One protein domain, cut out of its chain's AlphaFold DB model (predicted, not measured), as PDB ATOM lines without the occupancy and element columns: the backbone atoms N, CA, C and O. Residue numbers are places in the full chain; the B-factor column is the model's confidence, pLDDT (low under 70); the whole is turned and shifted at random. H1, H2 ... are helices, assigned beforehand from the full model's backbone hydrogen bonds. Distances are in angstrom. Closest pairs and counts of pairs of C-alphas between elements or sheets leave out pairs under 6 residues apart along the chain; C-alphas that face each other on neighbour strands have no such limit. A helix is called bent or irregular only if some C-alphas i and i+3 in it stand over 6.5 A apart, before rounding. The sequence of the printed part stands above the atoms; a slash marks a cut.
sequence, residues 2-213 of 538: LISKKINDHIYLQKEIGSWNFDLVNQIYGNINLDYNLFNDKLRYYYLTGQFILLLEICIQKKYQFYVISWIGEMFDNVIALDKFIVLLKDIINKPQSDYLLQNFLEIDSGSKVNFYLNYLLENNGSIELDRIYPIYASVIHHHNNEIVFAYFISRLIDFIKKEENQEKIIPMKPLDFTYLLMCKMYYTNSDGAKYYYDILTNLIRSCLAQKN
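This is residues 2 to 213 of the 538 residues of the protein "Capsular biosynthesis protein" of Campylobacter jejuni (UniProt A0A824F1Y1). Two helical lobes follow each other along the longest axis: H3, H4, H5 and H6 make one, and an up-and-down bundle of H8, H9, H10, H12 and H13, each running against the one before it, makes the other. The hairpin of H1 and H2 lies on one side, close to H3 and H10, while short H7 packs on H8 and short H11 on H13. The printed part has 212 residues with 13 named helices, H1 to H13 in chain order, and no named strand; the class is all helix. It is compact, with a radius of gyration of the C-alphas of 18.3 A and spans of 60 by 43 by 28 A.

Start with H1, residues 2 to 18, whose residues 13 to 17 alone touch H2, residues 22 to 31, in a hairpin; the closest C-alphas, Leu 13 and Val 25, are 6.3 A apart. H3, residues 36 to 48, forms a hairpin with H4, residues 52 to 59, at a shallow tilt of 31 degrees; the closest C-alphas are Tyr 46 and Leu 55, 6.1 A. H5, residues 62 to 75, touches H3, closest at the C-alphas of Asn 40 and Trp 71, 6.0 A. H6, residues 82 to 94, touches H4, closest at the C-alphas of Phe 52 and Leu 89, 6.5 A. Next, H7, residues 98 to 103, and H8, residues 110 to 123, form a hairpin, closest at the C-alphas of Leu 101 and Lys 113, 6.2 A. Look back from H8 to H3: they touch, about perpendicular at 77 degrees, with the C-alphas of Leu 48 and Ser 112 closest, 4.7 A. H9, residues 130 to 141, forms a hairpin with H8, closest at the C-alphas of Gly 111 and Ile 141, 6.1 A. H10, residues 147 to 161, touches H8 the same way at a shallow tilt of 27 degrees, with the C-alphas of Asn 115 and Phe 153 closest, 5.8 A. H11, residues 167 to 170, touches H13, residues 192 to 212, closest at the C-alphas of Glu 168 and Cys 208, 5.6 A. H12, residues 178 to 189, forms a hairpin with H13, closest at the C-alphas of Met 186 and Ala 194, 5.0 A. H5 and H13 are apart. Every O i to N i+4 pair is within hydrogen-bond range in H1, H2, H3, H4, H6, H7, H8, H10, H12 and H13, against 8 of 10 in H5 and 6 of 8 in H9; H11 is too short for such a pair.

Find C-alpha 2 at (156.030, 168.594, 167.903); from there H1 runs 24.6 A. H8 measures 20.2 A and H10 20.9 A. H5 is irregular: its C-alphas 63 and 66 are 7.7 A apart. H13 runs 30.4 A to C-alpha 212 at (189.439, 126.192, 150.170).

The C-alphas farthest apart, Lys 62 and Asn 213, are 60.3 A apart. The printed part has no cut and no long link. Look for pLDDT under 70 at residues 2 to 9, 31 to 33, 98 to 106, 125 to 128, 165 and 210 to 213.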
ATOM      1  N   LEU A   2     156.600 169.932 168.189       42.38
ATOM      2  CA  LEU A   2     156.030 168.594 167.903       42.38
ATOM      3  C   LEU A   2     156.005 168.242 166.401       42.38
ATOM      4  O   LEU A   2     156.353 167.126 166.038       42.38
ATOM      5  N   ILE A   3     155.678 169.198 165.523       43.03
ATOM      6  CA  ILE A   3     155.676 168.994 164.058       43.03
ATOM      7  C   ILE A   3     157.100 168.758 163.517       43.03
ATOM      8  O   ILE A   3     157.301 167.872 162.695       43.03
ATOM      9  N   SER A   4     158.107 169.477 164.033       44.28
ATOM     10  CA  SER A   4     159.509 169.283 163.626       44.28
ATOM     11  C   SER A   4     160.078 167.942 164.095       44.28
ATOM     12  O   SER A   4     160.876 167.349 163.384       44.28
ATOM     13  N   LYS A   5     159.647 167.433 165.260       55.72
ATOM     14  CA  LYS A   5     160.021 166.089 165.729       55.72
ATOM     15  C   LYS A   5     159.428 164.991 164.831       55.72
ATOM     16  O   LYS A   5     160.150 164.093 164.429       55.72
ATOM     17  N   LYS A   6     158.159 165.125 164.427       55.47
ATOM     18  CA  LYS A   6     157.462 164.162 163.553       55.47
ATOM     19  C   LYS A   6     158.025 164.080 162.131       55.47
ATOM     20  O   LYS A   6     158.157 162.990 161.589       55.47
ATOM     21  N   ILE A   7     158.378 165.224 161.536       57.59
ATOM     22  CA  ILE A   7     159.041 165.267 160.221       57.59
ATOM     23  C   ILE A   7     160.412 164.574 160.296       57.59
ATOM     24  O   ILE A   7     160.773 163.827 159.389       57.59
ATOM     25  N   ASN A   8     161.140 164.752 161.404       64.81
ATOM     26  CA  ASN A   8     162.418 164.079 161.621       64.81
ATOM     27  C   ASN A   8     162.264 162.557 161.777       64.81
ATOM     28  O   ASN A   8     163.093 161.831 161.240       64.81
ATOM     29  N   ASP A   9     161.205 162.071 162.437       68.56
ATOM     30  CA  ASP A   9     160.966 160.631 162.624       68.56
ATOM     31  C   ASP A   9     160.666 159.913 161.291       68.56
ATOM     32  O   ASP A   9     161.180 158.821 161.053       68.56
ATOM     33  N   HIS A  10     159.903 160.532 160.379       73.31
ATOM     34  CA  HIS A  10     159.625 159.952 159.054       73.31
ATOM     35  C   HIS A  10     160.869 159.929 158.150       73.31
ATOM     36  O   HIS A  10     161.163 158.910 157.528       73.31
ATOM     37  N   ILE A  11     161.641 161.022 158.125       77.62
ATOM     38  CA  ILE A  11     162.914 161.092 157.384       77.62
ATOM     39  C   ILE A  11     163.905 160.055 157.927       77.62
ATOM     40  O   ILE A  11     164.603 159.394 157.158       77.62
ATOM     41  N   TYR A  12     163.952 159.888 159.249       81.06
ATOM     42  CA  TYR A  12     164.802 158.896 159.895       81.06
ATOM     43  C   TYR A  12     164.377 157.466 159.536       81.06
ATOM     44  O   TYR A  12     165.217 156.678 159.119       81.06
ATOM     45  N   LEU A  13     163.079 157.145 159.588       85.50
ATOM     46  CA  LEU A  13     162.554 155.836 159.176       85.50
ATOM     47  C   LEU A  13     162.876 155.505 157.716       85.50
ATOM     48  O   LEU A  13     163.345 154.407 157.433       85.50
ATOM     49  N   GLN A  14     162.674 156.448 156.792       85.69
ATOM     50  CA  GLN A  14     163.014 156.238 155.382       85.69
ATOM     51  C   GLN A  14     164.512 155.989 155.186       85.69
ATOM     52  O   GLN A  14     164.894 155.115 154.409       85.69
ATOM     53  N   LYS A  15     165.362 156.714 155.922       88.31
ATOM     54  CA  LYS A  15     166.811 156.504 155.901       88.31
ATOM     55  C   LYS A  15     167.184 155.107 156.399       88.31
ATOM     56  O   LYS A  15     167.975 154.435 155.743       88.31
ATOM     57  N   GLU A  16     166.609 154.664 157.516       90.31
ATOM     58  CA  GLU A  16     166.897 153.340 158.080       90.31
ATOM     59  C   GLU A  16     166.336 152.196 157.217       90.31
ATOM     60  O   GLU A  16     166.976 151.158 157.070       90.31
ATOM     61  N   ILE A  17     165.186 152.393 156.560       90.38
ATOM     62  CA  ILE A  17     164.690 151.463 155.533       90.38
ATOM     63  C   ILE A  17     165.656 151.424 154.343       90.38
ATOM     64  O   ILE A  17     165.975 150.341 153.865       90.38
ATOM     65  N   GLY A  18     166.173 152.570 153.886       89.12
ATOM     66  CA  GLY A  18     167.148 152.650 152.791       89.12
ATOM     67  C   GLY A  18     168.513 152.023 153.114       89.12
ATOM     68  O   GLY A  18     169.170 151.477 152.221       89.12
ATOM     69  N   SER A  19     168.920 152.043 154.386       90.44
ATOM     70  CA  SER A  19     170.122 151.368 154.898       90.44
ATOM     71  C   SER A  19     169.889 149.898 155.278       90.44
ATOM     72  O   SER A  19     170.833 149.221 155.681       90.44
ATOM     73  N   TRP A  20     168.657 149.392 155.119       94.31
ATOM     74  CA  TRP A  20     168.222 148.037 155.493       94.31
ATOM     75  C   TRP A  20     168.387 147.726 156.993       94.31
ATOM     76  O   TRP A  20     168.526 146.569 157.389       94.31
ATOM     77  N   ASN A  21     168.333 148.747 157.853       91.50
ATOM     78  CA  ASN A  21     168.449 148.616 159.305       91.50
ATOM     79  C   ASN A  21     167.093 148.294 159.961       91.50
ATOM     80  O   ASN A  21     166.517 149.078 160.722       91.50
ATOM     81  N   PHE A  22     166.551 147.122 159.632       93.06
ATOM     82  CA  PHE A  22     165.193 146.736 160.021       93.06
ATOM     83  C   PHE A  22     165.001 146.517 161.525       93.06
ATOM     84  O   PHE A  22     163.896 146.716 162.030       93.06
ATOM     85  N   ASP A  23     166.061 146.179 162.262       89.62
ATOM     86  CA  ASP A  23     166.001 146.064 163.721       89.62
ATOM     87  C   ASP A  23     165.691 147.421 164.366       89.62
ATOM     88  O   ASP A  23     164.823 147.522 165.237       89.62
ATOM     89  N   LEU A  24     166.342 148.490 163.898       87.94
ATOM     90  CA  LEU A  24     166.068 149.838 164.378       87.94
ATOM     91  C   LEU A  24     164.691 150.334 163.915       87.94
ATOM     92  O   LEU A  24     163.969 150.944 164.704       87.94
ATOM     93  N   VAL A  25     164.279 150.021 162.682       91.06
ATOM     94  CA  VAL A  25     162.919 150.315 162.190       91.06
ATOM     95  C   VAL A  25     161.860 149.664 163.093       91.06
ATOM     96  O   VAL A  25     160.915 150.334 163.513       91.06
ATOM     97  N   ASN A  26     162.051 148.397 163.479       89.38
ATOM     98  CA  ASN A  26     161.180 147.692 164.426       89.38
ATOM     99  C   ASN A  26     161.136 148.386 165.796       89.38
ATOM    100  O   ASN A  26     160.055 148.573 166.357       89.38
ATOM    101  N   GLN A  27     162.286 148.817 166.328       86.25
ATOM    102  CA  GLN A  27     162.349 149.548 167.601       86.25
ATOM    103  C   GLN A  27     161.592 150.880 167.547       86.25
ATOM    104  O   GLN A  27     160.874 151.218 168.490       86.25
ATOM    105  N   ILE A  28     161.725 151.633 166.453       83.69
ATOM    106  CA  ILE A  28     161.035 152.916 166.266       83.69
ATOM    107  C   ILE A  28     159.522 152.690 166.194       83.69
ATOM    108  O   ILE A  28     158.766 153.320 166.936       83.69
ATOM    109  N   TYR A  29     159.070 151.748 165.361       87.38
ATOM    110  CA  TYR A  29     157.648 151.421 165.250       87.38
ATOM    111  C   TYR A  29     157.062 150.816 166.535       87.38
ATOM    112  O   TYR A  29     155.856 150.949 166.772       87.38
ATOM    113  N   GLY A  30     157.878 150.179 167.379       78.88
ATOM    114  CA  GLY A  30     157.471 149.626 168.672       78.88
ATOM    115  C   GLY A  30     157.245 150.663 169.780       78.88
ATOM    116  O   GLY A  30     156.395 150.442 170.638       78.88
ATOM    117  N   ASN A  31     157.948 151.803 169.754       68.88
ATOM    118  CA  ASN A  31     158.107 152.676 170.930       68.88
ATOM    119  C   ASN A  31     157.425 154.059 170.848       68.88
ATOM    120  O   ASN A  31     157.607 154.881 171.747       68.88
ATOM    121  N   ILE A  32     156.649 154.358 169.798       62.50
ATOM    122  CA  ILE A  32     156.140 155.720 169.541       62.50
ATOM    123  C   ILE A  32     154.606 155.751 169.431       62.50
ATOM    124  O   ILE A  32     153.990 154.885 168.813       62.50
ATOM    125  N   ASN A  33     153.981 156.801 169.987       68.25
ATOM    126  CA  ASN A  33     152.613 157.201 169.632       68.25
ATOM    127  C   ASN A  33     152.624 157.803 168.220       68.25
ATOM    128  O   ASN A  33     152.853 159.002 168.044       68.25
ATOM    129  N   LEU A  34     152.442 156.942 167.222       71.44
ATOM    130  CA  LEU A  34     152.419 157.316 165.812       71.44
ATOM    131  C   LEU A  34     151.136 158.093 165.492       71.44
ATOM    132  O   LEU A  34     150.074 157.813 166.051       71.44
ATOM    133  N   ASP A  35     151.231 159.074 164.597       76.56
ATOM    134  CA  ASP A  35     150.032 159.623 163.966       76.56
ATOM    135  C   ASP A  35     149.502 158.681 162.879       76.56
ATOM    136  O   ASP A  35     150.089 157.637 162.602       76.56
ATOM    137  N   TYR A  36     148.358 159.040 162.296       77.88
ATOM    138  CA  TYR A  36     147.635 158.197 161.348       77.88
ATOM    139  C   TYR A  36     148.518 157.705 160.187       77.88
ATOM    140  O   TYR A  36     148.556 156.506 159.921       77.88
ATOM    141  N   ASN A  37     149.285 158.598 159.551       79.88
ATOM    142  CA  ASN A  37     150.121 158.245 158.398       79.88
ATOM    143  C   ASN A  37     151.244 157.281 158.790       79.88
ATOM    144  O   ASN A  37     151.414 156.237 158.167       79.88
ATOM    145  N   LEU A  38     151.965 157.584 159.873       82.31
ATOM    146  CA  LEU A  38     153.034 156.714 160.359       82.31
ATOM    147  C   LEU A  38     152.503 155.367 160.873       82.31
ATOM    148  O   LEU A  38     153.210 154.360 160.813       82.31
ATOM    149  N   PHE A  39     151.267 155.328 161.377       87.00
ATOM    150  CA  PHE A  39     150.609 154.088 161.772       87.00
ATOM    151  C   PHE A  39     150.256 153.226 160.552       87.00
ATOM    152  O   PHE A  39     150.514 152.024 160.577       87.00
ATOM    153  N   ASN A  40     149.748 153.818 159.467       87.38
ATOM    154  CA  ASN A  40     149.524 153.096 158.209       87.38
ATOM    155  C   ASN A  40     150.844 152.588 157.604       87.38
ATOM    156  O   ASN A  40     150.916 151.431 157.188       87.38
ATOM    157  N   ASP A  41     151.909 153.398 157.633       88.88
ATOM    158  CA  ASP A  41     153.250 152.972 157.205       88.88
ATOM    159  C   ASP A  41     153.749 151.777 158.025       88.88
ATOM    160  O   ASP A  41     154.270 150.816 157.462       88.88
ATOM    161  N   LYS A  42     153.531 151.793 159.347       91.12
ATOM    162  CA  LYS A  42     153.849 150.669 160.237       91.12
ATOM    163  C   LYS A  42     153.095 149.397 159.847       91.12
ATOM    164  O   LYS A  42     153.707 148.333 159.779       91.12
ATOM    165  N   LEU A  43     151.783 149.486 159.605       92.69
ATOM    166  CA  LEU A  43     150.970 148.334 159.194       92.69
ATOM    167  C   LEU A  43     151.472 147.755 157.867       92.69
ATOM    168  O   LEU A  43     151.705 146.549 157.764       92.69
ATOM    169  N   ARG A  44     151.724 148.626 156.882       93.19
ATOM    170  CA  ARG A  44     152.293 148.243 155.587       93.19
ATOM    171  C   ARG A  44     153.664 147.593 155.750       93.19
ATOM    172  O   ARG A  44     153.929 146.567 155.133       93.19
ATOM    173  N   TYR A  45     154.521 148.156 156.592       94.69
ATOM    174  CA  TYR A  45     155.844 147.621 156.880       94.69
ATOM    175  C   TYR A  45     155.777 146.224 157.518       94.69
ATOM    176  O   TYR A  45     156.422 145.303 157.017       94.69
ATOM    177  N   TYR A  46     154.963 146.022 158.561       95.12
ATOM    178  CA  TYR A  46     154.789 144.703 159.186       95.12
ATOM    179  C   TYR A  46     154.211 143.678 158.221       95.12
ATOM    180  O   TYR A  46     154.632 142.524 158.235       95.12
ATOM    181  N   TYR A  47     153.298 144.095 157.346       95.50
ATOM    182  CA  TYR A  47     152.813 143.230 156.285       95.50
ATOM    183  C   TYR A  47     153.938 142.824 155.321       95.50
ATOM    184  O   TYR A  47     154.176 141.634 155.150       95.50
ATOM    185  N   LEU A  48     154.657 143.786 154.727       95.31
ATOM    186  CA  LEU A  48     155.685 143.528 153.702       95.31
ATOM    187  C   LEU A  48     156.889 142.741 154.240       95.31
ATOM    188  O   LEU A  48     157.507 141.952 153.528       95.31
ATOM    189  N   THR A  49     157.220 142.935 155.514       96.00
ATOM    190  CA  THR A  49     158.293 142.200 156.199       96.00
ATOM    191  C   THR A  49     157.823 140.884 156.818       96.00
ATOM    192  O   THR A  49     158.596 140.216 157.499       96.00
ATOM    193  N   GLY A  50     156.566 140.487 156.590       94.25
ATOM    194  CA  GLY A  50     156.031 139.216 157.073       94.25
ATOM    195  C   GLY A  50     155.972 139.115 158.598       94.25
ATOM    196  O   GLY A  50     156.022 138.022 159.148       94.25
ATOM    197  N   GLN A  51     155.868 140.232 159.318       94.81
ATOM    198  CA  GLN A  51     155.713 140.266 160.778       94.81
ATOM    199  C   GLN A  51     154.246 140.035 161.168       94.81
ATOM    200  O   GLN A  51     153.610 140.840 161.853       94.81
ATOM    201  N   PHE A  52     153.675 138.928 160.690       94.19
ATOM    202  CA  PHE A  52     152.237 138.668 160.761       94.19
ATOM    203  C   PHE A  52     151.708 138.480 162.180       94.19
ATOM    204  O   PHE A  52     150.564 138.845 162.435       94.19
ATOM    205  N   ILE A  53     152.524 137.981 163.112       93.69
ATOM    206  CA  ILE A  53     152.139 137.863 164.526       93.69
ATOM    207  C   ILE A  53     151.882 139.258 165.117       93.69
ATOM    208  O   ILE A  53     150.793 139.520 165.624       93.69
ATOM    209  N   LEU A  54     152.827 140.189 164.950       92.75
ATOM    210  CA  LEU A  54     152.687 141.577 165.409       92.75
ATOM    211  C   LEU A  54     151.537 142.306 164.701       92.75
ATOM    212  O   LEU A  54     150.802 143.078 165.318       92.75
ATOM    213  N   LEU A  55     151.353 142.055 163.403       94.12
ATOM    214  CA  LEU A  55     150.236 142.618 162.646       94.12
ATOM    215  C   LEU A  55     148.885 142.102 163.167       94.12
ATOM    216  O   LEU A  55     147.956 142.891 163.348       94.12
ATOM    217  N   LEU A  56     148.783 140.802 163.455       95.00
ATOM    218  CA  LEU A  56     147.584 140.177 164.009       95.00
ATOM    219  C   LEU A  56     147.240 140.753 165.387       95.00
ATOM    220  O   LEU A  56     146.081 141.094 165.628       95.00
ATOM    221  N   GLU A  57     148.237 140.916 166.261       93.12
ATOM    222  CA  GLU A  57     148.074 141.537 167.580       93.12
ATOM    223  C   GLU A  57     147.497 142.953 167.497       93.12
ATOM    224  O   GLU A  57     146.699 143.345 168.350       93.12
ATOM    225  N   ILE A  58     147.861 143.722 166.466       92.25
ATOM    226  CA  ILE A  58     147.293 145.053 166.223       92.25
ATOM    227  C   ILE A  58     145.857 144.944 165.692       92.25
ATOM    228  O   ILE A  58     144.977 145.651 166.184       92.25
ATOM    229  N   CYS A  59     145.598 144.042 164.739       91.50
ATOM    230  CA  CYS A  59     144.284 143.875 164.104       91.50
ATOM    231  C   CYS A  59     143.169 143.511 165.099       91.50
ATOM    232  O   CYS A  59     142.029 143.947 164.935       91.50
ATOM    233  N   ILE A  60     143.481 142.736 166.143       92.31
ATOM    234  CA  ILE A  60     142.495 142.306 167.151       92.31
ATOM    235  C   ILE A  60     142.222 143.361 168.238       92.31
ATOM    236  O   ILE A  60     141.276 143.221 169.017       92.31
ATOM    237  N   GLN A  61     143.023 144.428 168.317       90.25
ATOM    238  CA  GLN A  61     142.860 145.468 169.333       90.25
ATOM    239  C   GLN A  61     141.813 146.502 168.912       90.25
ATOM    240  O   GLN A  61     142.025 147.295 167.996       90.25
ATOM    241  N   LYS A  62     140.707 146.582 169.669       87.44
ATOM    242  CA  LYS A  62     139.597 147.522 169.407       87.44
ATOM    243  C   LYS A  62     140.045 148.974 169.211       87.44
ATOM    244  O   LYS A  62     139.532 149.653 168.331       87.44
ATOM    245  N   LYS A  63     141.034 149.440 169.984       87.31
ATOM    246  CA  LYS A  63     141.558 150.818 169.893       87.31
ATOM    247  C   LYS A  63     142.189 151.171 168.536       87.31
ATOM    248  O   LYS A  63     142.330 152.353 168.247       87.31
ATOM    249  N   TYR A  64     142.563 150.180 167.721       87.06
ATOM    250  CA  TYR A  64     143.212 150.387 166.422       87.06
ATOM    251  C   TYR A  64     142.321 150.043 165.221       87.06
ATOM    252  O   TYR A  64     142.738 150.272 164.089       87.06
ATOM    253  N   GLN A  65     141.094 149.555 165.434       87.25
ATOM    254  CA  GLN A  65     140.233 149.054 164.353       87.25
ATOM    255  C   GLN A  65     139.986 150.074 163.240       87.25
ATOM    256  O   GLN A  65     140.037 149.701 162.075       87.25
ATOM    257  N   PHE A  66     139.781 151.353 163.574       87.31
ATOM    258  CA  PHE A  66     139.601 152.404 162.568       87.31
ATOM    259  C   PHE A  66     140.790 152.488 161.596       87.31
ATOM    260  O   PHE A  66     140.603 152.455 160.382       87.31
ATOM    261  N   TYR A  67     142.013 152.533 162.133       87.06
ATOM    262  CA  TYR A  67     143.241 152.607 161.338       87.06
ATOM    263  C   TYR A  67     143.439 151.343 160.498       87.06
ATOM    264  O   TYR A  67     143.721 151.427 159.308       87.06
ATOM    265  N   VAL A  68     143.230 150.169 161.101       90.06
ATOM    266  CA  VAL A  68     143.411 148.880 160.422       90.06
ATOM    267  C   VAL A  68     142.400 148.694 159.290       90.06
ATOM    268  O   VAL A  68     142.792 148.283 158.206       90.06
ATOM    269  N   ILE A  69     141.118 149.016 159.504       90.25
ATOM    270  CA  ILE A  69     140.083 148.913 158.460       90.25
ATOM    271  C   ILE A  69     140.420 149.837 157.291       90.25
ATOM    272  O   ILE A  69     140.348 149.407 156.143       90.25
ATOM    273  N   SER A  70     140.824 151.076 157.586       89.06
ATOM    274  CA  SER A  70     141.218 152.038 156.554       89.06
ATOM    275  C   SER A  70     142.407 151.532 155.739       89.06
ATOM    276  O   SER A  70     142.349 151.516 154.514       89.06
ATOM    277  N   TRP A  71     143.454 151.047 156.413       92.06
ATOM    278  CA  TRP A  71     144.643 150.503 155.760       92.06
ATOM    279  C   TRP A  71     144.341 149.255 154.918       92.06
ATOM    280  O   TRP A  71     144.822 149.160 153.795       92.06
ATOM    281  N   ILE A  72     143.523 148.315 155.411       89.38
ATOM    282  CA  ILE A  72     143.101 147.138 154.628       89.38
ATOM    283  C   ILE A  72     142.322 147.583 153.384       89.38
ATOM    284  O   ILE A  72     142.563 147.065 152.295       89.38
ATOM    285  N   GLY A  73     141.407 148.546 153.538       86.81
ATOM    286  CA  GLY A  73     140.629 149.092 152.428       86.81
ATOM    287  C   GLY A  73     141.514 149.689 151.335       86.81
ATOM    288  O   GLY A  73     141.308 149.390 150.162       86.81
ATOM    289  N   GLU A  74     142.532 150.461 151.721       87.00
ATOM    290  CA  GLU A  74     143.532 151.034 150.808       87.00
ATOM    291  C   GLU A  74     144.442 149.974 150.179       87.00
ATOM    292  O   GLU A  74     144.771 150.049 149.002       87.00
ATOM    293  N   MET A  75     144.881 148.991 150.964       85.81
ATOM    294  CA  MET A  75     145.882 148.021 150.531       85.81
ATOM    295  C   MET A  75     145.322 146.932 149.612       85.81
ATOM    296  O   MET A  75     146.048 146.410 148.768       85.81
ATOM    297  N   PHE A  76     144.054 146.573 149.798       86.06
ATOM    298  CA  PHE A  76     143.393 145.485 149.077       86.06
ATOM    299  C   PHE A  76     142.197 145.972 148.255       86.06
ATOM    300  O   PHE A  76     141.316 145.172 147.956       86.06
ATOM    301  N   ASP A  77     142.116 147.269 147.944       84.44
ATOM    302  CA  ASP A  77     141.032 147.880 147.160       84.44
ATOM    303  C   ASP A  77     139.619 147.494 147.657       84.44
ATOM    304  O   ASP A  77     138.700 147.239 146.880       84.44
ATOM    305  N   ASN A  78     139.441 147.414 148.982       82.50
ATOM    306  CA  ASN A  78     138.222 146.949 149.666       82.50
ATOM    307  C   ASN A  78     137.757 145.515 149.324       82.50
ATOM    308  O   ASN A  78     136.647 145.122 149.688       82.50
ATOM    309  N   VAL A  79     138.594 144.698 148.678       82.44
ATOM    310  CA  VAL A  79     138.290 143.294 148.336       82.44
ATOM    311  C   VAL A  79     138.291 142.392 149.579       82.44
ATOM    312  O   VAL A  79     137.638 141.345 149.604       82.44
ATOM    313  N   ILE A  80     139.010 142.784 150.635       84.75
ATOM    314  CA  ILE A  80     139.153 142.011 151.873       84.75
ATOM    315  C   ILE A  80     138.599 142.815 153.049       84.75
ATOM    316  O   ILE A  80     139.045 143.924 153.320       84.75
ATOM    317  N   ALA A  81     137.657 142.234 153.793       89.75
ATOM    318  CA  ALA A  81     137.201 142.781 155.071       89.75
ATOM    319  C   ALA A  81     138.131 142.363 156.226       89.75
ATOM    320  O   ALA A  81     138.758 141.302 156.168       89.75
ATOM    321  N   LEU A  82     138.159 143.147 157.313       90.12
ATOM    322  CA  LEU A  82     138.998 142.890 158.496       90.12
ATOM    323  C   LEU A  82     138.851 141.459 159.040       90.12
ATOM    324  O   LEU A  82     139.857 140.806 159.307       90.12
ATOM    325  N   ASP A  83     137.625 140.943 159.156       91.06
ATOM    326  CA  ASP A  83     137.386 139.592 159.684       91.06
ATOM    327  C   ASP A  83     138.013 138.511 158.794       91.06
ATOM    328  O   ASP A  83     138.668 137.595 159.293       91.06
ATOM    329  N   LYS A  84     137.890 138.657 157.465       91.06
ATOM    330  CA  LYS A  84     138.539 137.758 156.500       91.06
ATOM    331  C   LYS A  84     140.061 137.869 156.610       91.06
ATOM    332  O   LYS A  84     140.736 136.846 156.650       91.06
ATOM    333  N   PHE A  85     140.602 139.083 156.717       91.50
ATOM    334  CA  PHE A  85     142.040 139.310 156.865       91.50
ATOM    335  C   PHE A  85     142.611 138.654 158.133       91.50
ATOM    336  O   PHE A  85     143.629 137.970 158.073       91.50
ATOM    337  N   ILE A  86     141.920 138.782 159.271       92.69
ATOM    338  CA  ILE A  86     142.305 138.132 160.533       92.69
ATOM    339  C   ILE A  86     142.325 136.605 160.385       92.69
ATOM    340  O   ILE A  86     143.246 135.958 160.888       92.69
ATOM    341  N   VAL A  87     141.330 136.019 159.710       91.94
ATOM    342  CA  VAL A  87     141.287 134.570 159.448       91.94
ATOM    343  C   VAL A  87     142.472 134.137 158.584       91.94
ATOM    344  O   VAL A  87     143.140 133.164 158.934       91.94
ATOM    345  N   LEU A  88     142.777 134.884 157.518       89.69
ATOM    346  CA  LEU A  88     143.920 134.613 156.638       89.69
ATOM    347  C   LEU A  88     145.250 134.644 157.406       89.69
ATOM    348  O   LEU A  88     146.032 133.700 157.309       89.69
ATOM    349  N   LEU A  89     145.485 135.682 158.217       90.81
ATOM    350  CA  LEU A  89     146.702 135.780 159.032       90.81
ATOM    351  C   LEU A  89     146.830 134.612 160.013       90.81
ATOM    352  O   LEU A  89     147.902 134.021 160.119       90.81
ATOM    353  N   LYS A  90     145.746 134.254 160.713       91.75
ATOM    354  CA  LYS A  90     145.751 133.123 161.652       91.75
ATOM    355  C   LYS A  90     146.089 131.809 160.960       91.75
ATOM    356  O   LYS A  90     146.847 131.019 161.513       91.75
ATOM    357  N   ASP A  91     145.536 131.566 159.776       88.75
ATOM    358  CA  ASP A  91     145.784 130.314 159.066       88.75
ATOM    359  C   ASP A  91     147.228 130.227 158.546       88.75
ATOM    360  O   ASP A  91     147.852 129.175 158.665       88.75
ATOM    361  N   ILE A  92     147.799 131.347 158.079       88.50
ATOM    362  CA  ILE A  92     149.226 131.451 157.725       88.50
ATOM    363  C   ILE A  92     150.119 131.187 158.946       88.50
ATOM    364  O   ILE A  92     151.048 130.385 158.871       88.50
ATOM    365  N   ILE A  93     149.825 131.830 160.081       89.94
ATOM    366  CA  ILE A  93     150.621 131.698 161.310       89.94
ATOM    367  C   ILE A  93     150.611 130.256 161.832       89.94
ATOM    368  O   ILE A  93     151.644 129.751 162.267       89.94
ATOM    369  N   ASN A  94     149.467 129.574 161.755       88.00
ATOM    370  CA  ASN A  94     149.317 128.205 162.248       88.00
ATOM    371  C   ASN A  94     149.940 127.141 161.326       88.00
ATOM    372  O   ASN A  94     150.118 126.000 161.754       88.00
ATOM    373  N   LYS A  95     150.252 127.483 160.069       84.12
ATOM    374  CA  LYS A  95     150.791 126.556 159.061       84.12
ATOM    375  C   LYS A  95     151.968 127.188 158.304       84.12
ATOM    376  O   LYS A  95     151.862 127.493 157.116       84.12
ATOM    377  N   PRO A  96     153.123 127.376 158.962       74.62
ATOM    378  CA  PRO A  96     154.246 128.119 158.398       74.62
ATOM    379  C   PRO A  96     155.096 127.303 157.401       74.62
ATOM    380  O   PRO A  96     156.264 127.614 157.210       74.62
ATOM    381  N   GLN A  97     154.586 126.235 156.774       75.00
ATOM    382  CA  GLN A  97     155.387 125.439 155.829       75.00
ATOM    383  C   GLN A  97     155.498 126.123 154.454       75.00
ATOM    384  O   GLN A  97     154.503 126.633 153.941       75.00
ATOM    385  N   SER A  98     156.676 126.074 153.816       68.44
ATOM    386  CA  SER A  98     156.942 126.712 152.510       68.44
ATOM    387  C   SER A  98     155.915 126.346 151.436       68.44
ATOM    388  O   SER A  98     155.381 127.226 150.766       68.44
ATOM    389  N   ASP A  99     155.595 125.058 151.312       67.94
ATOM    390  CA  ASP A  99     154.689 124.555 150.276       67.94
ATOM    391  C   ASP A  99     153.255 125.045 150.511       67.94
ATOM    392  O   ASP A  99     152.550 125.391 149.564       67.94
ATOM    393  N   TYR A 100     152.847 125.173 151.778       69.19
ATOM    394  CA  TYR A 100     151.549 125.734 152.154       69.19
ATOM    395  C   TYR A 100     151.456 127.228 151.819       69.19
ATOM    396  O   TYR A 100     150.449 127.687 151.278       69.19
ATOM    397  N   LEU A 101     152.526 127.980 152.094       66.12
ATOM    398  CA  LEU A 101     152.604 129.421 151.837       66.12
ATOM    399  C   LEU A 101     152.590 129.756 150.339       66.12
ATOM    400  O   LEU A 101     152.065 130.805 149.949       66.12
ATOM    401  N   LEU A 102     153.144 128.869 149.505       64.75
ATOM    402  CA  LEU A 102     153.166 129.009 148.048       64.75
ATOM    403  C   LEU A 102     151.854 128.560 147.382       64.75
ATOM    404  O   LEU A 102     151.501 129.107 146.341       64.75
ATOM    405  N   GLN A 103     151.127 127.602 147.966       63.84
ATOM    406  CA  GLN A 103     149.929 127.012 147.348       63.84
ATOM    407  C   GLN A 103     148.603 127.650 147.781       63.84
ATOM    408  O   GLN A 103     147.620 127.520 147.058       63.84
ATOM    409  N   ASN A 104     148.552 128.360 148.913       59.50
ATOM    410  CA  ASN A 104     147.312 128.936 149.432       59.50
ATOM    411  C   ASN A 104     147.433 130.446 149.700       59.50
ATOM    412  O   ASN A 104     148.495 130.955 150.064       59.50
ATOM    413  N   PHE A 105     146.313 131.156 149.509       59.38
ATOM    414  CA  PHE A 105     146.112 132.611 149.651       59.38
ATOM    415  C   PHE A 105     146.678 133.451 148.503       59.38
ATOM    416  O   PHE A 105     147.763 134.028 148.616       59.38
ATOM    417  N   LEU A 106     145.911 133.545 147.410       62.53
ATOM    418  CA  LEU A 106     146.159 134.494 146.315       62.53
ATOM    419  C   LEU A 106     146.026 135.949 146.787       62.53
ATOM    420  O   LEU A 106     146.572 136.854 146.166       62.53
ATOM    421  N   GLU A 107     145.307 136.169 147.887       77.00
ATOM    422  CA  GLU A 107     145.011 137.494 148.417       77.00
ATOM    423  C   GLU A 107     146.137 138.112 149.255       77.00
ATOM    424  O   GLU A 107     146.122 139.319 149.474       77.00
ATOM    425  N   ILE A 108     147.104 137.318 149.733       85.19
ATOM    426  CA  ILE A 108     148.266 137.819 150.480       85.19
ATOM    427  C   ILE A 108     149.499 137.769 149.582       85.19
ATOM    428  O   ILE A 108     149.790 136.752 148.951       85.19
ATOM    429  N   ASP A 109     150.249 138.866 149.589       88.12
ATOM    430  CA  ASP A 109     151.470 139.056 148.820       88.12
ATOM    431  C   ASP A 109     152.459 137.911 149.068       88.12
ATOM    432  O   ASP A 109     152.811 137.577 150.205       88.12
ATOM    433  N   SER A 110     152.885 137.282 147.975       87.25
ATOM    434  CA  SER A 110     153.788 136.131 148.022       87.25
ATOM    435  C   SER A 110     155.125 136.468 148.685       87.25
ATOM    436  O   SER A 110     155.633 135.663 149.463       87.25
ATOM    437  N   GLY A 111     155.647 137.676 148.462       90.56
ATOM    438  CA  GLY A 111     156.864 138.163 149.094       90.56
ATOM    439  C   GLY A 111     156.733 138.303 150.609       90.56
ATOM    440  O   GLY A 111     157.577 137.799 151.353       90.56
ATOM    441  N   SER A 112     155.637 138.899 151.081       92.69
ATOM    442  CA  SER A 112     155.311 138.987 152.511       92.69
ATOM    443  C   SER A 112     155.238 137.612 153.186       92.69
ATOM    444  O   SER A 112     155.761 137.431 154.286       92.69
ATOM    445  N   LYS A 113     154.627 136.617 152.524       89.69
ATOM    446  CA  LYS A 113     154.557 135.232 153.030       89.69
ATOM    447  C   LYS A 113     155.939 134.590 153.135       89.69
ATOM    448  O   LYS A 113     156.235 133.928 154.127       89.69
ATOM    449  N   VAL A 114     156.795 134.810 152.139       89.69
ATOM    450  CA  VAL A 114     158.180 134.324 152.153       89.69
ATOM    451  C   VAL A 114     158.991 134.976 153.276       89.69
ATOM    452  O   VAL A 114     159.736 134.286 153.969       89.69
ATOM    453  N   ASN A 115     158.811 136.275 153.522       92.69
ATOM    454  CA  ASN A 115     159.445 136.951 154.654       92.69
ATOM    455  C   ASN A 115     158.954 136.411 156.005       92.69
ATOM    456  O   ASN A 115     159.766 136.202 156.906       92.69
ATOM    457  N   PHE A 116     157.659 136.102 156.134       91.56
ATOM    458  CA  PHE A 116     157.126 135.434 157.325       91.56
ATOM    459  C   PHE A 116     157.767 134.058 157.534       91.56
ATOM    460  O   PHE A 116     158.197 133.747 158.643       91.56
ATOM    461  N   TYR A 117     157.897 133.261 156.468       87.31
ATOM    462  CA  TYR A 117     158.570 131.964 156.533       87.31
ATOM    463  C   TYR A 117     160.012 132.089 157.028       87.31
ATOM    464  O   TYR A 117     160.435 131.351 157.917       87.31
ATOM    465  N   LEU A 118     160.757 133.053 156.484       87.12
ATOM    466  CA  LEU A 118     162.134 133.307 156.888       87.12
ATOM    467  C   LEU A 118     162.221 133.721 158.364       87.12
ATOM    468  O   LEU A 118     163.067 133.203 159.088       87.12
ATOM    469  N   ASN A 119     161.323 134.588 158.840       88.88
ATOM    470  CA  ASN A 119     161.247 134.959 160.258       88.88
ATOM    471  C   ASN A 119     160.963 133.747 161.150       88.88
ATOM    472  O   ASN A 119     161.674 133.532 162.130       88.88
ATOM    473  N   TYR A 120     159.991 132.919 160.765       86.31
ATOM    474  CA  TYR A 120     159.653 131.691 161.477       86.31
ATOM    475  C   TYR A 120     160.857 130.745 161.604       86.31
ATOM    476  O   TYR A 120     161.117 130.219 162.686       86.31
ATOM    477  N   LEU A 121     161.623 130.553 160.526       81.19
ATOM    478  CA  LEU A 121     162.832 129.725 160.560       81.19
ATOM    479  C   LEU A 121     163.894 130.287 161.517       81.19
ATOM    480  O   LEU A 121     164.523 129.526 162.254       81.19
ATOM    481  N   LEU A 122     164.062 131.613 161.537       80.25
ATOM    482  CA  LEU A 122     165.052 132.295 162.373       80.25
ATOM    483  C   LEU A 122     164.714 132.254 163.864       80.25
ATOM    484  O   LEU A 122     165.623 132.163 164.685       80.25
ATOM    485  N   GLU A 123     163.433 132.332 164.217       82.75
ATOM    486  CA  GLU A 123     162.969 132.302 165.609       82.75
ATOM    487  C   GLU A 123     163.013 130.894 166.217       82.75
ATOM    488  O   GLU A 123     163.244 130.745 167.415       82.75
ATOM    489  N   ASN A 124     162.843 129.851 165.400       77.62
ATOM    490  CA  ASN A 124     162.776 128.464 165.867       77.62
ATOM    491  C   ASN A 124     164.128 127.722 165.824       77.62
ATOM    492  O   ASN A 124     164.145 126.492 165.856       77.62
ATOM    493  N   ASN A 125     165.258 128.448 165.766       62.09
ATOM    494  CA  ASN A 125     166.629 127.904 165.703       62.09
ATOM    495  C   ASN A 125     166.833 126.833 164.611       62.09
ATOM    496  O   ASN A 125     167.678 125.948 164.747       62.09
ATOM    497  N   GLY A 126     166.048 126.883 163.531       59.78
ATOM    498  CA  GLY A 126     166.161 125.909 162.457       59.78
ATOM    499  C   GLY A 126     167.434 126.145 161.651       59.78
ATOM    500  O   GLY A 126     167.663 127.256 161.177       59.78
ATOM    501  N   SER A 127     168.236 125.099 161.440       61.75
ATOM    502  CA  SER A 127     169.214 125.101 160.351       61.75
ATOM    503  C   SER A 127     168.446 125.269 159.040       61.75
ATOM    504  O   SER A 127     167.677 124.389 158.637       61.75
ATOM    505  N   ILE A 128     168.599 126.412 158.387       65.31
ATOM    506  CA  ILE A 128     168.032 126.645 157.065       65.31
ATOM    507  C   ILE A 128     168.972 126.026 156.035       65.31
ATOM    508  O   ILE A 128     170.034 126.557 155.717       65.31
ATOM    509  N   GLU A 129     168.550 124.905 155.463       72.56
ATOM    510  CA  GLU A 129     169.196 124.367 154.271       72.56
ATOM    511  C   GLU A 129     169.019 125.373 153.122       72.56
ATOM    512  O   GLU A 129     167.905 125.572 152.634       72.56
ATOM    513  N   LEU A 130     170.110 126.011 152.678       72.69
ATOM    514  CA  LEU A 130     170.093 126.969 151.556       72.69
ATOM    515  C   LEU A 130     169.425 126.393 150.295       72.69
ATOM    516  O   LEU A 130     168.757 127.125 149.564       72.69
ATOM    517  N   ASP A 131     169.528 125.076 150.103       72.44
ATOM    518  CA  ASP A 131     168.887 124.325 149.021       72.44
ATOM    519  C   ASP A 131     167.347 124.440 149.038       72.44
ATOM    520  O   ASP A 131     166.714 124.370 147.987       72.44
ATOM    521  N   ARG A 132     166.730 124.683 150.205       75.75
ATOM    522  CA  ARG A 132     165.282 124.931 150.344       75.75
ATOM    523  C   ARG A 132     164.895 126.385 150.100       75.75
ATOM    524  O   ARG A 132     163.781 126.660 149.664       75.75
ATOM    525  N   ILE A 133     165.798 127.325 150.372       80.12
ATOM    526  CA  ILE A 133     165.540 128.761 150.195       80.12
ATOM    527  C   ILE A 133     165.712 129.187 148.746       80.12
ATOM    528  O   ILE A 133     164.977 130.055 148.274       80.12
ATOM    529  N   TYR A 134     166.653 128.581 148.022       79.75
ATOM    530  CA  TYR A 134     166.931 128.965 146.644       79.75
ATOM    531  C   TYR A 134     165.694 128.907 145.725       79.75
ATOM    532  O   TYR A 134     165.420 129.919 145.070       79.75
ATOM    533  N   PRO A 135     164.892 127.821 145.699       80.06
ATOM    534  CA  PRO A 135     163.680 127.772 144.882       80.06
ATOM    535  C   PRO A 135     162.677 128.875 145.237       80.06
ATOM    536  O   PRO A 135     162.048 129.451 144.348       80.06
ATOM    537  N   ILE A 136     162.559 129.213 146.524       82.75
ATOM    538  CA  ILE A 136     161.665 130.268 147.019       82.75
ATOM    539  C   ILE A 136     162.152 131.643 146.549       82.75
ATOM    540  O   ILE A 136     161.370 132.444 146.040       82.75
ATOM    541  N   TYR A 137     163.455 131.910 146.657       86.19
ATOM    542  CA  TYR A 137     164.030 133.146 146.141       86.19
ATOM    543  C   TYR A 137     163.820 133.277 144.631       86.19
ATOM    544  O   TYR A 137     163.355 134.319 144.172       86.19
ATOM    545  N   ALA A 138     164.154 132.235 143.866       82.12
ATOM    546  CA  ALA A 138     164.094 132.267 142.409       82.12
ATOM    547  C   ALA A 138     162.660 132.473 141.895       82.12
ATOM    548  O   ALA A 138     162.451 133.243 140.962       82.12
ATOM    549  N   SER A 139     161.677 131.821 142.523       82.12
ATOM    550  CA  SER A 139     160.270 131.892 142.107       82.12
ATOM    551  C   SER A 139     159.543 133.153 142.576       82.12
ATOM    552  O   SER A 139     158.699 133.661 141.842       82.12
ATOM    553  N   VAL A 140     159.860 133.666 143.771       86.81
ATOM    554  CA  VAL A 140     159.103 134.764 144.397       86.81
ATOM    555  C   VAL A 140     159.922 136.047 144.493       86.81
ATOM    556  O   VAL A 140     159.526 137.084 143.964       86.81
ATOM    557  N   ILE A 141     161.068 136.004 145.173       89.62
ATOM    558  CA  ILE A 141     161.780 137.219 145.600       89.62
ATOM    559  C   ILE A 141     162.561 137.878 144.458       89.62
ATOM    560  O   ILE A 141     162.569 139.103 144.349       89.62
ATOM    561  N   HIS A 142     163.211 137.097 143.593       85.19
ATOM    562  CA  HIS A 142     164.084 137.615 142.534       85.19
ATOM    563  C   HIS A 142     163.349 138.592 141.595       85.19
ATOM    564  O   HIS A 142     163.870 139.662 141.246       85.19
ATOM    565  N   HIS A 143     162.106 138.247 141.257       82.12
ATOM    566  CA  HIS A 143     161.218 139.008 140.381       82.12
ATOM    567  C   HIS A 143     160.263 139.948 141.135       82.12
ATOM    568  O   HIS A 143     159.431 140.598 140.506       82.12
ATOM    569  N   HIS A 144     160.369 140.048 142.463       87.62
ATOM    570  CA  HIS A 144     159.476 140.885 143.254       87.62
ATOM    571  C   HIS A 144     159.754 142.378 143.029       87.62
ATOM    572  O   HIS A 144     160.906 142.820 143.067       87.62
ATOM    573  N   ASN A 145     158.693 143.166 142.835       84.88
ATOM    574  CA  ASN A 145     158.796 144.603 142.542       84.88
ATOM    575  C   ASN A 145     158.847 145.485 143.799       84.88
ATOM    576  O   ASN A 145     159.187 146.661 143.713       84.88
ATOM    577  N   ASN A 146     158.491 144.947 144.969       90.56
ATOM    578  CA  ASN A 146     158.537 145.702 146.220       90.56
ATOM    579  C   ASN A 146     159.940 145.664 146.845       90.56
ATOM    580  O   ASN A 146     160.411 144.602 147.256       90.56
ATOM    581  N   GLU A 147     160.575 146.832 146.956       88.94
ATOM    582  CA  GLU A 147     161.932 146.966 147.493       88.94
ATOM    583  C   GLU A 147     162.046 146.561 148.965       88.94
ATOM    584  O   GLU A 147     163.041 145.944 149.327       88.94
ATOM    585  N   ILE A 148     161.041 146.843 149.804       93.38
ATOM    586  CA  ILE A 148     161.062 146.484 151.234       93.38
ATOM    587  C   ILE A 148     161.039 144.967 151.391       93.38
ATOM    588  O   ILE A 148     161.812 144.424 152.176       93.38
ATOM    589  N   VAL A 149     160.191 144.280 150.618       94.00
ATOM    590  CA  VAL A 149     160.116 142.812 150.621       94.00
ATOM    591  C   VAL A 149     161.480 142.213 150.294       94.00
ATOM    592  O   VAL A 149     161.976 141.375 151.045       94.00
ATOM    593  N   PHE A 150     162.084 142.665 149.192       92.31
ATOM    594  CA  PHE A 150     163.388 142.191 148.740       92.31
ATOM    595  C   PHE A 150     164.496 142.507 149.755       92.31
ATOM    596  O   PHE A 150     165.239 141.612 150.152       92.31
ATOM    597  N   ALA A 151     164.587 143.762 150.194       94.31
ATOM    598  CA  ALA A 151     165.596 144.239 151.132       94.31
ATOM    599  C   ALA A 151     165.558 143.474 152.457       94.31
ATOM    600  O   ALA A 151     166.597 143.041 152.953       94.31
ATOM    601  N   TYR A 152     164.355 143.276 153.002       95.56
ATOM    602  CA  TYR A 152     164.151 142.525 154.234       95.56
ATOM    603  C   TYR A 152     164.520 141.050 154.066       95.56
ATOM    604  O   TYR A 152     165.210 140.489 154.915       95.56
ATOM    605  N   PHE A 153     164.130 140.429 152.949       93.38
ATOM    606  CA  PHE A 153     164.517 139.051 152.664       93.38
ATOM    607  C   PHE A 153     166.043 138.895 152.627       93.38
ATOM    608  O   PHE A 153     166.592 138.015 153.289       93.38
ATOM    609  N   ILE A 154     166.738 139.760 151.873       92.50
ATOM    610  CA  ILE A 154     168.196 139.690 151.730       92.50
ATOM    611  C   ILE A 154     168.894 139.902 153.073       92.50
ATOM    612  O   ILE A 154     169.792 139.126 153.410       92.50
ATOM    613  N   SER A 155     168.500 140.926 153.836       92.88
ATOM    614  CA  SER A 155     169.156 141.254 155.102       92.88
ATOM    615  C   SER A 155     169.078 140.084 156.086       92.88
ATOM    616  O   SER A 155     170.101 139.622 156.595       92.88
ATOM    617  N   ARG A 156     167.876 139.519 156.260       90.19
ATOM    618  CA  ARG A 156     167.622 138.375 157.145       90.19
ATOM    619  C   ARG A 156     168.325 137.107 156.676       90.19
ATOM    620  O   ARG A 156     168.891 136.395 157.504       90.19
ATOM    621  N   LEU A 157     168.342 136.841 155.370       89.44
ATOM    622  CA  LEU A 157     169.040 135.690 154.803       89.44
ATOM    623  C   LEU A 157     170.558 135.773 155.017       89.44
ATOM    624  O   LEU A 157     171.180 134.783 155.394       89.44
ATOM    625  N   ILE A 158     171.178 136.930 154.787       89.62
ATOM    626  CA  ILE A 158     172.631 137.070 154.968       89.62
ATOM    627  C   ILE A 158     173.002 137.027 156.455       89.62
ATOM    628  O   ILE A 158     173.996 136.395 156.819       89.62
ATOM    629  N   ASP A 159     172.202 137.637 157.332       84.88
ATOM    630  CA  ASP A 159     172.411 137.528 158.780       84.88
ATOM    631  C   ASP A 159     172.238 136.102 159.303       84.88
ATOM    632  O   ASP A 159     172.893 135.725 160.277       84.88
ATOM    633  N   PHE A 160     171.418 135.296 158.632       82.38
ATOM    634  CA  PHE A 160     171.348 133.862 158.859       82.38
ATOM    635  C   PHE A 160     172.615 133.135 158.393       82.38
ATOM    636  O   PHE A 160     173.250 132.460 159.197       82.38
ATOM    637  N   ILE A 161     173.033 133.330 157.137       85.00
ATOM    638  CA  ILE A 161     174.240 132.708 156.558       85.00
ATOM    639  C   ILE A 161     175.470 132.941 157.448       85.00
ATOM    640  O   ILE A 161     176.292 132.045 157.621       85.00
ATOM    641  N   LYS A 162     175.589 134.128 158.057       83.44
ATOM    642  CA  LYS A 162     176.678 134.467 158.991       83.44
ATOM    643  C   LYS A 162     176.780 133.536 160.203       83.44
ATOM    644  O   LYS A 162     177.856 133.456 160.790       83.44
ATOM    645  N   LYS A 163     175.679 132.901 160.607       78.81
ATOM    646  CA  LYS A 163     175.593 132.024 161.783       78.81
ATOM    647  C   LYS A 163     175.774 130.545 161.445       78.81
ATOM    648  O   LYS A 163     175.995 129.760 162.360       78.81
ATOM    649  N   GLU A 164     175.690 130.175 160.170       76.50
ATOM    650  CA  GLU A 164     175.839 128.787 159.732       76.50
ATOM    651  C   GLU A 164     177.285 128.297 159.876       76.50
ATOM    652  O   GLU A 164     178.232 129.029 159.579       76.50
ATOM    653  N   GLU A 165     177.447 127.033 160.282       69.00
ATOM    654  CA  GLU A 165     178.762 126.388 160.410       69.00
ATOM    655  C   GLU A 165     179.412 126.139 159.042       69.00
ATOM    656  O   GLU A 165     180.617 126.327 158.877       69.00
ATOM    657  N   ASN A 166     178.616 125.748 158.037       72.81
ATOM    658  CA  ASN A 166     179.106 125.466 156.689       72.81
ATOM    659  C   ASN A 166     178.775 126.602 155.714       72.81
ATOM    660  O   ASN A 166     177.851 126.522 154.899       72.81
ATOM    661  N   GLN A 167     179.591 127.649 155.765       75.56
ATOM    662  CA  GLN A 167     179.497 128.791 154.857       75.56
ATOM    663  C   GLN A 167     180.020 128.474 153.446       75.56
ATOM    664  O   GLN A 167     179.891 129.282 152.541       75.56
ATOM    665  N   GLU A 168     180.571 127.294 153.168       78.75
ATOM    666  CA  GLU A 168     181.120 127.017 151.836       78.75
ATOM    667  C   GLU A 168     180.046 126.939 150.744       78.75
ATOM    668  O   GLU A 168     180.330 127.191 149.571       78.75
ATOM    669  N   LYS A 169     178.805 126.615 151.130       79.25
ATOM    670  CA  LYS A 169     177.652 126.510 150.226       79.25
ATOM    671  C   LYS A 169     177.289 127.831 149.544       79.25
ATOM    672  O   LYS A 169     176.577 127.812 148.547       79.25
ATOM    673  N   ILE A 170     177.766 128.971 150.056       85.31
ATOM    674  CA  ILE A 170     177.504 130.268 149.424       85.31
ATOM    675  C   ILE A 170     178.450 130.574 148.264       85.31
ATOM    676  O   ILE A 170     178.181 131.521 147.533       85.31
ATOM    677  N   ILE A 171     179.526 129.809 148.051       86.31
ATOM    678  CA  ILE A 171     180.421 130.034 146.910       86.31
ATOM    679  C   ILE A 171     179.656 129.733 145.607       86.31
ATOM    680  O   ILE A 171     179.224 128.594 145.421       86.31
ATOM    681  N   PRO A 172     179.505 130.704 144.682       83.69
ATOM    682  CA  PRO A 172     178.943 130.429 143.365       83.69
ATOM    683  C   PRO A 172     179.894 129.513 142.582       83.69
ATOM    684  O   PRO A 172     181.047 129.872 142.345       83.69
ATOM    685  N   MET A 173     179.417 128.341 142.173       81.88
ATOM    686  CA  MET A 173     180.172 127.337 141.416       81.88
ATOM    687  C   MET A 173     179.827 127.344 139.919       81.88
ATOM    688  O   MET A 173     180.590 126.815 139.109       81.88
ATOM    689  N   LYS A 174     178.684 127.923 139.535       80.62
ATOM    690  CA  LYS A 174     178.182 128.015 138.160       80.62
ATOM    691  C   LYS A 174     177.622 129.412 137.865       80.62
ATOM    692  O   LYS A 174     177.189 130.123 138.777       80.62
ATOM    693  N   PRO A 175     177.595 129.827 136.583       74.31
ATOM    694  CA  PRO A 175     176.868 131.023 136.175       74.31
ATOM    695  C   PRO A 175     175.406 130.947 136.622       74.31
ATOM    696  O   PRO A 175     174.787 129.891 136.506       74.31
ATOM    697  N   LEU A 176     174.856 132.073 137.086       77.38
ATOM    698  CA  LEU A 176     173.464 132.181 137.548       77.38
ATOM    699  C   LEU A 176     173.122 131.329 138.786       77.38
ATOM    700  O   LEU A 176     171.943 131.129 139.080       77.38
ATOM    701  N   ASP A 177     174.125 130.882 139.548       84.12
ATOM    702  CA  ASP A 177     173.897 130.305 140.875       84.12
ATOM    703  C   ASP A 177     173.178 131.289 141.804       84.12
ATOM    704  O   ASP A 177     173.267 132.511 141.652       84.12
ATOM    705  N   PHE A 178     172.505 130.747 142.821       84.56
ATOM    706  CA  PHE A 178     171.743 131.512 143.807       84.56
ATOM    707  C   PHE A 178     172.484 132.745 144.332       84.56
ATOM    708  O   PHE A 178     171.993 133.869 144.216       84.56
ATOM    709  N   THR A 179     173.683 132.536 144.880       87.62
ATOM    710  CA  THR A 179     174.490 133.610 145.454       87.62
ATOM    711  C   THR A 179     174.874 134.649 144.403       87.62
ATOM    712  O   THR A 179     174.868 135.844 144.693       87.62
ATOM    713  N   TYR A 180     175.159 134.225 143.170       87.31
ATOM    714  CA  TYR A 180     175.460 135.142 142.072       87.31
ATOM    715  C   TYR A 180     174.248 136.022 141.737       87.31
ATOM    716  O   TYR A 180     174.378 137.242 141.674       87.31
ATOM    717  N   LEU A 181     173.054 135.434 141.601       86.69
ATOM    718  CA  LEU A 181     171.814 136.180 141.342       86.69
ATOM    719  C   LEU A 181     171.482 137.157 142.476       86.69
ATOM    720  O   LEU A 181     171.088 138.297 142.217       86.69
ATOM    721  N   LEU A 182     171.693 136.729 143.723       89.38
ATOM    722  CA  LEU A 182     171.545 137.563 144.909       89.38
ATOM    723  C   LEU A 182     172.478 138.783 144.852       89.38
ATOM    724  O   LEU A 182     172.026 139.919 145.019       89.38
ATOM    725  N   MET A 183     173.760 138.558 144.554       90.56
ATOM    726  CA  MET A 183     174.760 139.616 144.395       90.56
ATOM    727  C   MET A 183     174.424 140.565 143.239       90.56
ATOM    728  O   MET A 183     174.483 141.780 143.422       90.56
ATOM    729  N   CYS A 184     174.006 140.046 142.080       89.12
ATOM    730  CA  CYS A 184     173.575 140.866 140.945       89.12
ATOM    731  C   CYS A 184     172.388 141.760 141.308       89.12
ATOM    732  O   CYS A 184     172.392 142.949 140.990       89.12
ATOM    733  N   LYS A 185     171.377 141.221 141.997       88.19
ATOM    734  CA  LYS A 185     170.206 142.010 142.392       88.19
ATOM    735  C   LYS A 185     170.596 143.133 143.361       88.19
ATOM    736  O   LYS A 185     170.202 144.269 143.123       88.19
ATOM    737  N   MET A 186     171.430 142.858 144.371       92.25
ATOM    738  CA  MET A 186     171.967 143.898 145.267       92.25
ATOM    739  C   MET A 186     172.758 144.973 144.506       92.25
ATOM    740  O   MET A 186     172.567 146.165 144.750       92.25
ATOM    741  N   TYR A 187     173.600 144.563 143.553       91.38
ATOM    742  CA  TYR A 187     174.374 145.479 142.714       91.38
ATOM    743  C   TYR A 187     173.474 146.456 141.944       91.38
ATOM    744  O   TYR A 187     173.717 147.662 141.968       91.38
ATOM    745  N   TYR A 188     172.403 145.960 141.316       89.94
ATOM    746  CA  TYR A 188     171.467 146.809 140.572       89.94
ATOM    747  C   TYR A 188     170.530 147.631 141.467       89.94
ATOM    748  O   TYR A 188     170.106 148.705 141.048       89.94
ATOM    749  N   THR A 189     170.226 147.182 142.693       89.75
ATOM    750  CA  THR A 189     169.473 147.991 143.668       89.75
ATOM    751  C   THR A 189     170.258 149.229 144.107       89.75
ATOM    752  O   THR A 189     169.674 150.298 144.249       89.75
ATOM    753  N   ASN A 190     171.577 149.111 144.310       86.81
ATOM    754  CA  ASN A 190     172.497 150.229 144.581       86.81
ATOM    755  C   ASN A 190     172.115 151.164 145.764       86.81
ATOM    756  O   ASN A 190     172.611 152.292 145.855       86.81
ATOM    757  N   SER A 191     171.273 150.706 146.697       90.81
ATOM    758  CA  SER A 191     170.998 151.404 147.960       90.81
ATOM    759  C   SER A 191     172.158 151.241 148.950       90.81
ATOM    760  O   SER A 191     173.020 150.373 148.782       90.81
ATOM    761  N   ASP A 192     172.187 152.055 150.007       91.25
ATOM    762  CA  ASP A 192     173.208 151.938 151.058       91.25
ATOM    763  C   ASP A 192     173.146 150.570 151.754       91.25
ATOM    764  O   ASP A 192     174.183 149.939 151.966       91.25
ATOM    765  N   GLY A 193     171.936 150.064 152.021       93.44
ATOM    766  CA  GLY A 193     171.740 148.720 152.564       93.44
ATOM    767  C   GLY A 193     172.212 147.615 151.616       93.44
ATOM    768  O   GLY A 193     172.907 146.692 152.042       93.44
ATOM    769  N   ALA A 194     171.925 147.738 150.314       93.69
ATOM    770  CA  ALA A 194     172.366 146.765 149.318       93.69
ATOM    771  C   ALA A 194     173.896 146.687 149.234       93.69
ATOM    772  O   ALA A 194     174.446 145.590 149.205       93.69
ATOM    773  N   LYS A 195     174.593 147.833 149.258       93.81
ATOM    774  CA  LYS A 195     176.066 147.885 149.285       93.81
ATOM    775  C   LYS A 195     176.628 147.235 150.546       93.81
ATOM    776  O   LYS A 195     177.526 146.404 150.456       93.81
ATOM    777  N   TYR A 196     176.060 147.565 151.705       92.75
ATOM    778  CA  TYR A 196     176.483 147.004 152.987       92.75
ATOM    779  C   TYR A 196     176.378 145.471 153.013       92.75
ATOM    780  O   TYR A 196     177.344 144.779 153.335       92.75
ATOM    781  N   TYR A 197     175.229 144.920 152.615       93.56
ATOM    782  CA  TYR A 197     175.022 143.471 152.588       93.56
ATOM    783  C   TYR A 197     175.788 142.774 151.451       93.56
ATOM    784  O   TYR A 197     176.264 141.649 151.640       93.56
ATOM    785  N   TYR A 198     176.003 143.447 150.316       93.88
ATOM    786  CA  TYR A 198     176.895 142.974 149.254       93.88
ATOM    787  C   TYR A 198     178.334 142.816 149.759       93.88
ATOM    788  O   TYR A 198     178.966 141.784 149.508       93.88
ATOM    789  N   ASP A 199     178.845 143.788 150.519       90.12
ATOM    790  CA  ASP A 199     180.182 143.733 151.114       90.12
ATOM    791  C   ASP A 199     180.295 142.614 152.153       90.12
ATOM    792  O   ASP A 199     181.297 141.893 152.182       90.12
ATOM    793  N   ILE A 200     179.271 142.416 152.992       90.62
ATOM    794  CA  ILE A 200     179.217 141.288 153.933       90.62
ATOM    795  C   ILE A 200     179.329 139.963 153.180       90.62
ATOM    796  O   ILE A 200     180.202 139.150 153.493       90.62
ATOM    797  N   LEU A 201     178.478 139.747 152.177       90.94
ATOM    798  CA  LEU A 201     178.435 138.489 151.439       90.94
ATOM    799  C   LEU A 201     179.740 138.241 150.671       90.94
ATOM    800  O   LEU A 201     180.309 137.156 150.759       90.94
ATOM    801  N   THR A 202     180.281 139.270 150.015       89.38
ATOM    802  CA  THR A 202     181.588 139.210 149.339       89.38
ATOM    803  C   THR A 202     182.705 138.829 150.315       89.38
ATOM    804  O   THR A 202     183.580 138.023 149.992       89.38
ATOM    805  N   ASN A 203     182.676 139.371 151.535       83.56
ATOM    806  CA  ASN A 203     183.641 139.029 152.573       83.56
ATOM    807  C   ASN A 203     183.528 137.572 153.033       83.56
ATOM    808  O   ASN A 203     184.570 136.942 153.207       83.56
ATOM    809  N   LEU A 204     182.312 137.043 153.198       85.56
ATOM    810  CA  LEU A 204     182.078 135.642 153.564       85.56
ATOM    811  C   LEU A 204     182.556 134.686 152.464       85.56
ATOM    812  O   LEU A 204     183.344 133.782 152.748       85.56
ATOM    813  N   ILE A 205     182.164 134.931 151.207       87.00
ATOM    814  CA  ILE A 205     182.593 134.126 150.048       87.00
ATOM    815  C   ILE A 205     184.115 134.105 149.970       87.00
ATOM    816  O   ILE A 205     184.719 133.045 149.834       87.00
ATOM    817  N   ARG A 206     184.757 135.271 150.098       78.56
ATOM    818  CA  ARG A 206     186.215 135.363 150.052       78.56
ATOM    819  C   ARG A 206     186.883 134.576 151.178       78.56
ATOM    820  O   ARG A 206     187.888 133.929 150.909       78.56
ATOM    821  N   SER A 207     186.365 134.628 152.406       74.50
ATOM    822  CA  SER A 207     186.905 133.828 153.514       74.50
ATOM    823  C   SER A 207     186.814 132.329 153.212       74.50
ATOM    824  O   SER A 207     187.793 131.615 153.405       74.50
ATOM    825  N   CYS A 208     185.690 131.869 152.653       78.81
ATOM    826  CA  CYS A 208     185.514 130.472 152.251       78.81
ATOM    827  C   CYS A 208     186.475 130.081 151.115       78.81
ATOM    828  O   CYS A 208     187.114 129.034 151.168       78.81
ATOM    829  N   LEU A 209     186.628 130.938 150.099       76.69
ATOM    830  CA  LEU A 209     187.574 130.721 149.003       76.69
ATOM    831  C   LEU A 209     189.026 130.687 149.495       76.69
ATOM    832  O   LEU A 209     189.803 129.871 149.014       76.69
ATOM    833  N   ALA A 210     189.395 131.537 150.457       66.81
ATOM    834  CA  ALA A 210     190.726 131.536 151.060       66.81
ATOM    835  C   ALA A 210     191.006 130.242 151.840       66.81
ATOM    836  O   ALA A 210     192.104 129.707 151.734       66.81
ATOM    837  N   GLN A 211     190.013 129.707 152.560       65.38
ATOM    838  CA  GLN A 211     190.123 128.422 153.262       65.38
ATOM    839  C   GLN A 211     190.198 127.224 152.302       65.38
ATOM    840  O   GLN A 211     190.942 126.282 152.557       65.38
ATOM    841  N   LYS A 212     189.451 127.259 151.187       61.75
ATOM    842  CA  LYS A 212     189.439 126.192 150.170       61.75
ATOM    843  C   LYS A 212     190.607 126.219 149.200       61.75
ATOM    844  O   LYS A 212     190.871 125.200 148.564       61.75
ATOM    845  N   ASN A 213     191.270 127.361 149.031       48.19
ATOM    846  CA  ASN A 213     192.391 127.490 148.111       48.19
ATOM    847  C   ASN A 213     193.640 126.783 148.656       48.19
ATOM    848  O   ASN A 213     194.634 127.405 149.019       48.19
TER     849      ASN A 213